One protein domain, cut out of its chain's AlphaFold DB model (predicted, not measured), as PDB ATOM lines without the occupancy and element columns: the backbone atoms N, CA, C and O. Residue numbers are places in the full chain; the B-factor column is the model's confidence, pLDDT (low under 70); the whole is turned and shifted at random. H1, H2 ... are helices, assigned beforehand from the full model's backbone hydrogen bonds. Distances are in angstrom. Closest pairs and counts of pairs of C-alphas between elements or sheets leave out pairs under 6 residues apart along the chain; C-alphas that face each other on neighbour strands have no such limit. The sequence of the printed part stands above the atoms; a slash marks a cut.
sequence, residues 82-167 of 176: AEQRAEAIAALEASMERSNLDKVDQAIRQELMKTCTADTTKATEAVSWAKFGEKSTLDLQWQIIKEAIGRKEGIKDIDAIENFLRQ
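Overview. This is residues 82 to 167 of the 176 residues of the protein "Hypothetical protein" of Hemiselmis andersenii (UniProt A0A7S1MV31). One long helix, H1, sticks out as an arm with residues 82 to 100 from a small helical body, where the later part of H1 is crossed at nearly a right angle by H3. The short helices H2 and H4 pack on H3, and H4 also packs across H1. The printed part has 86 residues with four named helices, in the order H1, H2, H3, H4, and no named strand; the class is all helix. The whole is loose, with a radius of gyration of the C-alphas of 17.1 A, and elongated, spanning 58 by 32 by 21 A.

Along the chain. H1, residues 82 to 115, begins with C-alpha 82 at (-8.420, 26.229, -18.224) and is 49.1 A long from first to last C-alpha. H2 is residues 120 to 125. H3, residues 134 to 153, begins with C-alpha 134 at (12.653, 27.818, 24.859) and is 28.8 A long. H4, residues 158 to 166, ends with C-alpha 166 at (19.031, 35.603, 1.159).

Arrangement. H3 is the hub, touching the three other helices. With residues 141 to 145 alone it touches residues 109 to 113 of H1, about perpendicular at 85 degrees; the closest C-alphas, of Met 113 and Trp 142, are 7.1 A apart. H2 touches H3 at a steep tilt of 47 degrees, opposite ways, closest at the C-alphas of Thr 120 and Gln 141, 5.5 A apart. H4 touches H3 about perpendicular at 84 degrees, closest at the C-alphas of Gly 150 and Ile 161, 6.3 A apart. H4 also touches H1, at 88 degrees, about perpendicular, closest at the C-alphas of Val 104 and Arg 166, 7.4 A apart. H2 is apart from H1 and H4. In H1, H2, H3 and H4 every O i to N i+4 pair is within hydrogen-bond range.

Size, cuts and confidence. The two C-alphas farthest apart, of Ala 82 and Lys 122, are 57.8 A apart. Without residues 82 to 100, which stand free, the body spans 34 by 26 by 20 A. The printed part has no cut and no long link. Mean pLDDT of the printed part is 79.2; residues 116 to 132 are under 70.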
ATOM      1  N   ALA A  82      -9.682  25.531 -18.000       87.31
ATOM      2  CA  ALA A  82      -8.420  26.229 -18.224       87.31
ATOM      3  C   ALA A  82      -8.167  27.345 -17.194       87.31
ATOM      4  O   ALA A  82      -7.044  27.479 -16.713       87.31
ATOM      5  N   GLU A  83      -9.201  28.104 -16.818       86.62
ATOM      6  CA  GLU A  83      -9.098  29.164 -15.808       86.62
ATOM      7  C   GLU A  83      -8.886  28.572 -14.412       86.62
ATOM      8  O   GLU A  83      -8.006  29.022 -13.678       86.62
ATOM      9  N   GLN A  84      -9.612  27.501 -14.078       85.50
ATOM     10  CA  GLN A  84      -9.447  26.793 -12.803       85.50
ATOM     11  C   GLN A  84      -8.037  26.202 -12.661       85.50
ATOM     12  O   GLN A  84      -7.408  26.309 -11.609       85.50
ATOM     13  N   ARG A  85      -7.510  25.596 -13.735       84.12
ATOM     14  CA  ARG A  85      -6.142  25.058 -13.763       84.12
ATOM     15  C   ARG A  85      -5.098  26.159 -13.641       84.12
ATOM     16  O   ARG A  85      -4.140  25.973 -12.899       84.12
ATOM     17  N   ALA A  86      -5.273  27.284 -14.333       89.38
ATOM     18  CA  ALA A  86      -4.353  28.414 -14.236       89.38
ATOM     19  C   ALA A  86      -4.298  28.975 -12.806       89.38
ATOM     20  O   ALA A  86      -3.208  29.185 -12.275       89.38
ATOM     21  N   GLU A  87      -5.451  29.140 -12.150       88.69
ATOM     22  CA  GLU A  87      -5.516  29.575 -10.751       88.69
ATOM     23  C   GLU A  87      -4.858  28.560  -9.803       88.69
ATOM     24  O   GLU A  87      -4.063  28.938  -8.943       88.69
ATOM     25  N   ALA A  88      -5.129  27.265  -9.986       86.06
ATOM     26  CA  ALA A  88      -4.536  26.211  -9.167       86.06
ATOM     27  C   ALA A  88      -3.008  26.135  -9.321       86.06
ATOM     28  O   ALA A  88      -2.303  25.963  -8.326       86.06
ATOM     29  N   ILE A  89      -2.491  26.290 -10.545       89.12
ATOM     30  CA  ILE A  89      -1.049  26.332 -10.819       89.12
ATOM     31  C   ILE A  89      -0.428  27.562 -10.157       89.12
ATOM     32  O   ILE A  89       0.531  27.411  -9.407       89.12
ATOM     33  N   ALA A  90      -1.011  28.750 -10.339       90.12
ATOM     34  CA  ALA A  90      -0.506  29.976  -9.722       90.12
ATOM     35  C   ALA A  90      -0.498  29.891  -8.184       90.12
ATOM     36  O   ALA A  90       0.464  30.301  -7.530       90.12
ATOM     37  N   ALA A  91      -1.543  29.313  -7.583       87.69
ATOM     38  CA  ALA A  91      -1.610  29.092  -6.141       87.69
ATOM     39  C   ALA A  91      -0.548  28.091  -5.657       87.69
ATOM     40  O   ALA A  91       0.060  28.295  -4.599       87.69
ATOM     41  N   LEU A  92      -0.308  27.026  -6.427       86.62
ATOM     42  CA  LEU A  92       0.710  26.026  -6.127       86.62
ATOM     43  C   LEU A  92       2.118  26.621  -6.220       86.62
ATOM     44  O   LEU A  92       2.899  26.453  -5.286       86.62
ATOM     45  N   GLU A  93       2.419  27.360  -7.286       87.81
ATOM     46  CA  GLU A  93       3.695  28.056  -7.476       87.81
ATOM     47  C   GLU A  93       3.953  29.050  -6.339       87.81
ATOM     48  O   GLU A  93       4.999  28.993  -5.693       87.81
ATOM     49  N   ALA A  94       2.965  29.879  -5.989       86.75
ATOM     50  CA  ALA A  94       3.076  30.808  -4.865       86.75
ATOM     51  C   ALA A  94       3.243  30.093  -3.511       86.75
ATOM     52  O   ALA A  94       3.878  30.613  -2.590       86.75
ATOM     53  N   SER A  95       2.648  28.910  -3.336       83.19
ATOM     54  CA  SER A  95       2.851  28.090  -2.137       83.19
ATOM     55  C   SER A  95       4.248  27.470  -2.093       83.19
ATOM     56  O   SER A  95       4.855  27.418  -1.023       83.19
ATOM     57  N   MET A  96       4.752  26.984  -3.227       82.94
ATOM     58  CA  MET A  96       6.091  26.407  -3.333       82.94
ATOM     59  C   MET A  96       7.162  27.464  -3.085       82.94
ATOM     60  O   MET A  96       8.079  27.212  -2.307       82.94
ATOM     61  N   GLU A  97       7.007  28.653  -3.667       82.56
ATOM     62  CA  GLU A  97       7.937  29.766  -3.476       82.56
ATOM     63  C   GLU A  97       8.006  30.178  -2.003       82.56
ATOM     64  O   GLU A  97       9.086  30.195  -1.415       82.56
ATOM     65  N   ARG A  98       6.851  30.384  -1.353       81.25
ATOM     66  CA  ARG A  98       6.799  30.672   0.092       81.25
ATOM     67  C   ARG A  98       7.455  29.575   0.927       81.25
ATOM     68  O   ARG A  98       8.261  29.878   1.795       81.25
ATOM     69  N   SER A  99       7.172  28.303   0.636       80.75
ATOM     70  CA  SER A  99       7.780  27.192   1.378       80.75
ATOM     71  C   SER A  99       9.296  27.117   1.187       80.75
ATOM     72  O   SER A  99      10.014  26.768   2.124       80.75
ATOM     73  N   ASN A 100       9.795  27.422  -0.010       80.75
ATOM     74  CA  ASN A 100      11.227  27.439  -0.282       80.75
ATOM     75  C   ASN A 100      11.912  28.600   0.441       80.75
ATOM     76  O   ASN A 100      12.936  28.372   1.083       80.75
ATOM     77  N   LEU A 101      11.332  29.802   0.402       82.06
ATOM     78  CA  LEU A 101      11.837  30.960   1.142       82.06
ATOM     79  C   LEU A 101      11.857  30.698   2.654       82.06
ATOM     80  O   LEU A 101      12.892  30.902   3.282       82.06
ATOM     81  N   ASP A 102      10.789  30.124   3.214       84.44
ATOM     82  CA  ASP A 102      10.731  29.759   4.636       84.44
ATOM     83  C   ASP A 102      11.833  28.758   5.021       84.44
ATOM     84  O   ASP A 102      12.443  28.867   6.087       84.44
ATOM     85  N   LYS A 103      12.123  27.773   4.161       82.94
ATOM     86  CA  LYS A 103      13.212  26.808   4.395       82.94
ATOM     87  C   LYS A 103      14.583  27.474   4.347       82.94
ATOM     88  O   LYS A 103      15.444  27.133   5.158       82.94
ATOM     89  N   VAL A 104      14.792  28.395   3.408       82.88
ATOM     90  CA  VAL A 104      16.034  29.171   3.300       82.88
ATOM     91  C   VAL A 104      16.229  30.019   4.554       82.88
ATOM     92  O   VAL A 104      17.296  29.961   5.161       82.88
ATOM     93  N   ASP A 105      15.193  30.717   5.010       84.31
ATOM     94  CA  ASP A 105      15.253  31.539   6.220       84.31
ATOM     95  C   ASP A 105      15.501  30.708   7.475       84.31
ATOM     96  O   ASP A 105      16.296  31.095   8.331       84.31
ATOM     97  N   GLN A 106      14.866  29.538   7.588       85.19
ATOM     98  CA  GLN A 106      15.124  28.617   8.693       85.19
ATOM     99  C   GLN A 106      16.571  28.125   8.691       85.19
ATOM    100  O   GLN A 106      17.188  28.073   9.756       85.19
ATOM    101  N   ALA A 107      17.127  27.797   7.523       83.19
ATOM    102  CA  ALA A 107      18.520  27.379   7.404       83.19
ATOM    103  C   ALA A 107      19.486  28.514   7.786       83.19
ATOM    104  O   ALA A 107      20.398  28.296   8.583       83.19
ATOM    105  N   ILE A 108      19.243  29.734   7.295       83.88
ATOM    106  CA  ILE A 108      20.013  30.936   7.654       83.88
ATOM    107  C   ILE A 108      19.939  31.185   9.162       83.88
ATOM    108  O   ILE A 108      20.970  31.359   9.812       83.88
ATOM    109  N   ARG A 109      18.733  31.159   9.740       86.75
ATOM    110  CA  ARG A 109      18.521  31.334  11.179       86.75
ATOM    111  C   ARG A 109      19.302  30.295  11.970       86.75
ATOM    112  O   ARG A 109      19.993  30.662  12.911       86.75
ATOM    113  N   GLN A 110      19.217  29.016  11.610       84.38
ATOM    114  CA  GLN A 110      19.938  27.954  12.315       84.38
ATOM    115  C   GLN A 110      21.456  28.135  12.248       84.38
ATOM    116  O   GLN A 110      22.128  27.947  13.260       84.38
ATOM    117  N   GLU A 111      21.994  28.504  11.087       82.62
ATOM    118  CA  GLU A 111      23.434  28.686  10.912       82.62
ATOM    119  C   GLU A 111      23.946  29.913  11.670       82.62
ATOM    120  O   GLU A 111      24.936  29.836  12.402       82.62
ATOM    121  N   LEU A 112      23.237  31.039  11.582       83.06
ATOM    122  CA  LEU A 112      23.601  32.252  12.309       83.06
ATOM    123  C   LEU A 112      23.439  32.066  13.819       83.06
ATOM    124  O   LEU A 112      24.303  32.495  14.565       83.06
ATOM    125  N   MET A 113      22.413  31.359  14.294       81.50
ATOM    126  CA  MET A 113      22.264  31.056  15.725       81.50
ATOM    127  C   MET A 113      23.409  30.190  16.275       81.50
ATOM    128  O   MET A 113      23.730  30.295  17.454       81.50
ATOM    129  N   LYS A 114      24.041  29.347  15.443       79.44
ATOM    130  CA  LYS A 114      25.210  28.537  15.834       79.44
ATOM    131  C   LYS A 114      26.527  29.308  15.772       79.44
ATOM    132  O   LYS A 114      27.421  29.041  16.567       79.44
ATOM    133  N   THR A 115      26.667  30.204  14.797       76.50
ATOM    134  CA  THR A 115      27.938  30.881  14.479       76.50
ATOM    135  C   THR A 115      28.041  32.294  15.048       76.50
ATOM    136  O   THR A 115      29.133  32.859  15.082       76.50
ATOM    137  N   CYS A 116      26.929  32.879  15.500       69.44
ATOM    138  CA  CYS A 116      26.889  34.240  16.011       69.44
ATOM    139  C   CYS A 116      27.657  34.393  17.325       69.44
ATOM    140  O   CYS A 116      27.399  33.700  18.305       69.44
ATOM    141  N   THR A 117      28.550  35.382  17.357       62.56
ATOM    142  CA  THR A 117      29.319  35.788  18.544       62.56
ATOM    143  C   THR A 117      28.659  36.911  19.348       62.56
ATOM    144  O   THR A 117      29.256  37.403  20.303       62.56
ATOM    145  N   ALA A 118      27.468  37.380  18.956       63.75
ATOM    146  CA  ALA A 118      26.764  38.418  19.702       63.75
ATOM    147  C   ALA A 118      26.374  37.880  21.086       63.75
ATOM    148  O   ALA A 118      25.901  36.750  21.204       63.75
ATOM    149  N   ASP A 119      26.552  38.700  22.128       64.00
ATOM    150  CA  ASP A 119      26.212  38.368  23.519       64.00
ATOM    151  C   ASP A 119      24.683  38.378  23.713       64.00
ATOM    152  O   ASP A 119      24.088  39.263  24.329       64.00
ATOM    153  N   THR A 120      24.026  37.409  23.080       66.56
ATOM    154  CA  THR A 120      22.573  37.235  23.111       66.56
ATOM    155  C   THR A 120      22.109  36.738  24.479       66.56
ATOM    156  O   THR A 120      21.005  37.064  24.903       66.56
ATOM    157  N   THR A 121      22.970  36.026  25.212       65.06
ATOM    158  CA  THR A 121      22.677  35.448  26.527       65.06
ATOM    159  C   THR A 121      22.374  36.526  27.567       65.06
ATOM    160  O   THR A 121      21.283  36.515  28.139       65.06
ATOM    161  N   LYS A 122      23.246  37.530  27.746       64.69
ATOM    162  CA  LYS A 122      23.000  38.607  28.729       64.69
ATOM    163  C   LYS A 122      21.761  39.438  28.402       64.69
ATOM    164  O   LYS A 122      21.017  39.834  29.298       64.69
ATOM    165  N   ALA A 123      21.520  39.686  27.115       62.72
ATOM    166  CA  ALA A 123      20.342  40.412  26.657       62.72
ATOM    167  C   ALA A 123      19.045  39.614  26.893       62.72
ATOM    168  O   ALA A 123      18.035  40.193  27.283       62.72
ATOM    169  N   THR A 124      19.071  38.286  26.733       62.38
ATOM    170  CA  THR A 124      17.906  37.426  27.006       62.38
ATOM    171  C   THR A 124      17.600  37.258  28.497       62.38
ATOM    172  O   THR A 124      16.431  37.213  28.875       62.38
ATOM    173  N   GLU A 125      18.611  37.237  29.372       66.12
ATOM    174  CA  GLU A 125      18.430  37.102  30.829       66.12
ATOM    175  C   GLU A 125      17.747  38.319  31.476       66.12
ATOM    176  O   GLU A 125      17.022  38.178  32.474       66.12
ATOM    177  N   ALA A 126      17.947  39.503  30.886       65.75
ATOM    178  CA  ALA A 126      17.382  40.774  31.334       65.75
ATOM    179  C   ALA A 126      15.876  40.918  31.043       65.75
ATOM    180  O   ALA A 126      15.221  41.797  31.605       65.75
ATOM    181  N   VAL A 127      15.307  40.060  30.191       66.50
ATOM    182  CA  VAL A 127      13.936  40.209  29.696       66.50
ATOM    183  C   VAL A 127      13.022  39.151  30.310       66.50
ATOM    184  O   VAL A 127      13.127  37.958  30.034       66.50
ATOM    185  N   SER A 128      12.069  39.590  31.137       59.28
ATOM    186  CA  SER A 128      11.179  38.692  31.884       59.28
ATOM    187  C   SER A 128      10.276  37.829  31.000       59.28
ATOM    188  O   SER A 128       9.922  36.730  31.413       59.28
ATOM    189  N   TRP A 129       9.927  38.277  29.785       60.94
ATOM    190  CA  TRP A 129       9.077  37.493  28.883       60.94
ATOM    191  C   TRP A 129       9.825  36.419  28.082       60.94
ATOM    192  O   TRP A 129       9.240  35.399  27.720       60.94
ATOM    193  N   ALA A 130      11.131  36.581  27.867       59.94
ATOM    194  CA  ALA A 130      11.961  35.547  27.249       59.94
ATOM    195  C   ALA A 130      12.070  34.296  28.142       59.94
ATOM    196  O   ALA A 130      12.363  33.209  27.665       59.94
ATOM    197  N   LYS A 131      11.740  34.422  29.434       58.25
ATOM    198  CA  LYS A 131      11.715  33.321  30.407       58.25
ATOM    199  C   LYS A 131      10.475  32.417  30.294       58.25
ATOM    200  O   LYS A 131      10.392  31.439  31.028       58.25
ATOM    201  N   PHE A 132       9.521  32.708  29.396       62.22
ATOM    202  CA  PHE A 132       8.273  31.936  29.248       62.22
ATOM    203  C   PHE A 132       8.384  30.665  28.380       62.22
ATOM    204  O   PHE A 132       7.400  29.938  28.256       62.22
ATOM    205  N   GLY A 133       9.550  30.356  27.798       70.44
ATOM    206  CA  GLY A 133       9.789  29.079  27.111       70.44
ATOM    207  C   GLY A 133      10.913  29.130  26.076       70.44
ATOM    208  O   GLY A 133      11.223  30.190  25.543       70.44
ATOM    209  N   GLU A 134      11.489  27.967  25.756       74.56
ATOM    210  CA  GLU A 134      12.653  27.818  24.859       74.56
ATOM    211  C   GLU A 134      12.451  28.489  23.491       74.56
ATOM    212  O   GLU A 134      13.343  29.163  22.981       74.56
ATOM    213  N   LYS A 135      11.240  28.393  22.930       78.38
ATOM    214  CA  LYS A 135      10.890  29.041  21.660       78.38
ATOM    215  C   LYS A 135      10.969  30.572  21.741       78.38
ATOM    216  O   LYS A 135      11.535  31.198  20.849       78.38
ATOM    217  N   SER A 136      10.457  31.164  22.820       77.62
ATOM    218  CA  SER A 136      10.478  32.615  23.036       77.62
ATOM    219  C   SER A 136      11.904  33.140  23.205       77.62
ATOM    220  O   SER A 136      12.233  34.205  22.682       77.62
ATOM    221  N   THR A 137      12.770  32.376  23.878       78.62
ATOM    222  CA  THR A 137      14.201  32.689  23.988       78.62
ATOM    223  C   THR A 137      14.869  32.701  22.617       78.62
ATOM    224  O   THR A 137      15.540  33.672  22.273       78.62
ATOM    225  N   LEU A 138      14.650  31.661  21.804       81.50
ATOM    226  CA  LEU A 138      15.226  31.560  20.459       81.50
ATOM    227  C   LEU A 138      14.741  32.679  19.527       81.50
ATOM    228  O   LEU A 138      15.479  33.099  18.635       81.50
ATOM    229  N   ASP A 139      13.499  33.137  19.683       83.81
ATOM    230  CA  ASP A 139      12.946  34.248  18.901       83.81
ATOM    231  C   ASP A 139      13.583  35.591  19.300       83.81
ATOM    232  O   ASP A 139      13.955  36.370  18.420       83.81
ATOM    233  N   LEU A 140      13.811  35.832  20.598       82.19
ATOM    234  CA  LEU A 140      14.528  37.023  21.067       82.19
ATOM    235  C   LEU A 140      15.998  37.023  20.622       82.19
ATOM    236  O   LEU A 140      16.497  38.037  20.137       82.19
ATOM    237  N   GLN A 141      16.689  35.886  20.746       82.75
ATOM    238  CA  GLN A 141      18.066  35.737  20.261       82.75
ATOM    239  C   GLN A 141      18.154  36.063  18.768       82.75
ATOM    240  O   GLN A 141      19.021  36.830  18.353       82.75
ATOM    241  N   TRP A 142      17.211  35.555  17.971       86.81
ATOM    242  CA  TRP A 142      17.150  35.850  16.544       86.81
ATOM    243  C   TRP A 142      16.948  37.344  16.252       86.81
ATOM    244  O   TRP A 142      17.617  37.890  15.375       86.81
ATOM    245  N   GLN A 143      16.085  38.035  17.002       86.31
ATOM    246  CA  GLN A 143      15.913  39.488  16.863       86.31
ATOM    247  C   GLN A 143      17.201  40.261  17.167       86.31
ATOM    248  O   GLN A 143      17.590  41.117  16.376       86.31
ATOM    249  N   ILE A 144      17.903  39.916  18.250       85.06
ATOM    250  CA  ILE A 144      19.174  40.558  18.625       85.06
ATOM    251  C   ILE A 144      20.227  40.375  17.523       85.06
ATOM    252  O   ILE A 144      20.959  41.312  17.196       85.06
ATOM    253  N   ILE A 145      20.285  39.184  16.918       84.38
ATOM    254  CA  ILE A 145      21.175  38.899  15.787       84.38
ATOM    255  C   ILE A 145      20.820  39.781  14.588       84.38
ATOM    256  O   ILE A 145      21.708  40.429  14.032       84.38
ATOM    257  N   LYS A 146      19.536  39.863  14.215       85.31
ATOM    258  CA  LYS A 146      19.086  40.735  13.119       85.31
ATOM    259  C   LYS A 146      19.455  42.195  13.378       85.31
ATOM    260  O   LYS A 146      20.013  42.841  12.500       85.31
ATOM    261  N   GLU A 147      19.243  42.703  14.588       84.44
ATOM    262  CA  GLU A 147      19.626  44.072  14.955       84.44
ATOM    263  C   GLU A 147      21.141  44.315  14.911       84.44
ATOM    264  O   GLU A 147      21.586  45.413  14.572       84.44
ATOM    265  N   ALA A 148      21.955  43.324  15.277       83.06
ATOM    266  CA  ALA A 148      23.410  43.423  15.176       83.06
ATOM    267  C   ALA A 148      23.864  43.501  13.708       83.06
ATOM    268  O   ALA A 148      24.708  44.333  13.372       83.06
ATOM    269  N   ILE A 149      23.258  42.690  12.836       83.50
ATOM    270  CA  ILE A 149      23.517  42.695  11.388       83.50
ATOM    271  C   ILE A 149      23.068  44.023  10.775       83.50
ATOM    272  O   ILE A 149      23.859  44.687  10.112       83.50
ATOM    273  N   GLY A 150      21.843  44.469  11.068       85.06
ATOM    274  CA  GLY A 150      21.319  45.747  10.586       85.06
ATOM    275  C   GLY A 150      22.190  46.936  10.991       85.06
ATOM    276  O   GLY A 150      22.520  47.781  10.161       85.06
ATOM    277  N   ARG A 151      22.667  46.969  12.244       83.81
ATOM    278  CA  ARG A 151      23.597  48.011  12.713       83.81
ATOM    279  C   ARG A 151      24.925  48.017  11.959       83.81
ATOM    280  O   ARG A 151      25.444  49.098  11.697       83.81
ATOM    281  N   LYS A 152      25.476  46.847  11.631       81.12
ATOM    282  CA  LYS A 152      26.763  46.737  10.932       81.12
ATOM    283  C   LYS A 152      26.656  47.104   9.455       81.12
ATOM    284  O   LYS A 152      27.492  47.846   8.952       81.12
ATOM    285  N   GLU A 153      25.618  46.611   8.793       80.88
ATOM    286  CA  GLU A 153      25.405  46.797   7.354       80.88
ATOM    287  C   GLU A 153      24.667  48.111   7.032       80.88
ATOM    288  O   GLU A 153      24.408  48.427   5.874       80.88
ATOM    289  N   GLY A 154      24.310  48.902   8.051       83.44
ATOM    290  CA  GLY A 154      23.581  50.164   7.885       83.44
ATOM    291  C   GLY A 154      22.117  49.985   7.465       83.44
ATOM    292  O   GLY A 154      21.491  50.936   6.991       83.44
ATOM    293  N   ILE A 155      21.558  48.788   7.649       85.88
ATOM    294  CA  ILE A 155      20.187  48.435   7.282       85.88
ATOM    295  C   ILE A 155      19.277  48.660   8.493       85.88
ATOM    296  O   ILE A 155      19.462  48.063   9.553       85.88
ATOM    297  N   LYS A 156      18.285  49.539   8.342       79.31
ATOM    298  CA  LYS A 156      17.343  49.898   9.420       79.31
ATOM    299  C   LYS A 156      16.038  49.109   9.387       79.31
ATOM    300  O   LYS A 156      15.347  49.052  10.396       79.31
ATOM    301  N   ASP A 157      15.701  48.555   8.229       84.69
ATOM    302  CA  ASP A 157      14.469  47.808   8.011       84.69
ATOM    303  C   ASP A 157      14.712  46.303   8.166       84.69
ATOM    304  O   ASP A 157      15.670  45.761   7.618       84.69
ATOM    305  N   ILE A 158      13.843  45.636   8.921       75.44
ATOM    306  CA  ILE A 158      13.971  44.211   9.238       75.44
ATOM    307  C   ILE A 158      13.763  43.360   7.983       75.44
ATOM    308  O   ILE A 158      14.513  42.404   7.774       75.44
ATOM    309  N   ASP A 159      12.824  43.742   7.120       80.19
ATOM    310  CA  ASP A 159      12.537  43.008   5.883       80.19
ATOM    311  C   ASP A 159      13.711  43.130   4.896       80.19
ATOM    312  O   ASP A 159      14.087  42.178   4.204       80.19
ATOM    313  N   ALA A 160      14.375  44.289   4.879       82.00
ATOM    314  CA  ALA A 160      15.604  44.493   4.119       82.00
ATOM    315  C   ALA A 160      16.781  43.644   4.641       82.00
ATOM    316  O   ALA A 160      17.603  43.201   3.838       82.00
ATOM    317  N   ILE A 161      16.855  43.367   5.950       82.12
ATOM    318  CA  ILE A 161      17.870  42.465   6.528       82.12
ATOM    319  C   ILE A 161      17.631  41.024   6.061       82.12
ATOM    320  O   ILE A 161      18.576  40.343   5.673       82.12
ATOM    321  N   GLU A 162      16.382  40.556   6.042       82.19
ATOM    322  CA  GLU A 162      16.053  39.201   5.574       82.19
ATOM    323  C   GLU A 162      16.374  39.030   4.082       82.19
ATOM    324  O   GLU A 162      17.029  38.063   3.687       82.19
ATOM    325  N   ASN A 163      16.042  40.027   3.259       82.81
ATOM    326  CA  ASN A 163      16.435  40.042   1.850       82.81
ATOM    327  C   ASN A 163      17.958  40.076   1.656       82.81
ATOM    328  O   ASN A 163      18.480  39.371   0.792       82.81
ATOM    329  N   PHE A 164      18.682  40.844   2.472       82.69
ATOM    330  CA  PHE A 164      20.145  40.877   2.452       82.69
ATOM    331  C   PHE A 164      20.757  39.502   2.760       82.69
ATOM    332  O   PHE A 164      21.693  39.077   2.079       82.69
ATOM    333  N   LEU A 165      20.210  38.779   3.740       81.56
ATOM    334  CA  LEU A 165      20.689  37.448   4.122       81.56
ATOM    335  C   LEU A 165      20.451  36.393   3.031       81.56
ATOM    336  O   LEU A 165      21.278  35.501   2.839       81.56
ATOM    337  N   ARG A 166      19.363  36.516   2.266       80.31
ATOM    338  CA  ARG A 166      19.031  35.603   1.159       80.31
ATOM    339  C   ARG A 166      19.965  35.735  -0.054       80.31
ATOM    340  O   ARG A 166      20.076  34.800  -0.844       80.31
ATOM    341  N   GLN A 167      20.681  36.852  -0.206       77.31
ATOM    342  CA  GLN A 167      21.505  37.159  -1.389       77.31
ATOM    343  C   GLN A 167      22.936  36.562  -1.372       77.31
ATOM    344  O   GLN A 167      23.767  36.961  -2.183       77.31
TER     345      GLN A 167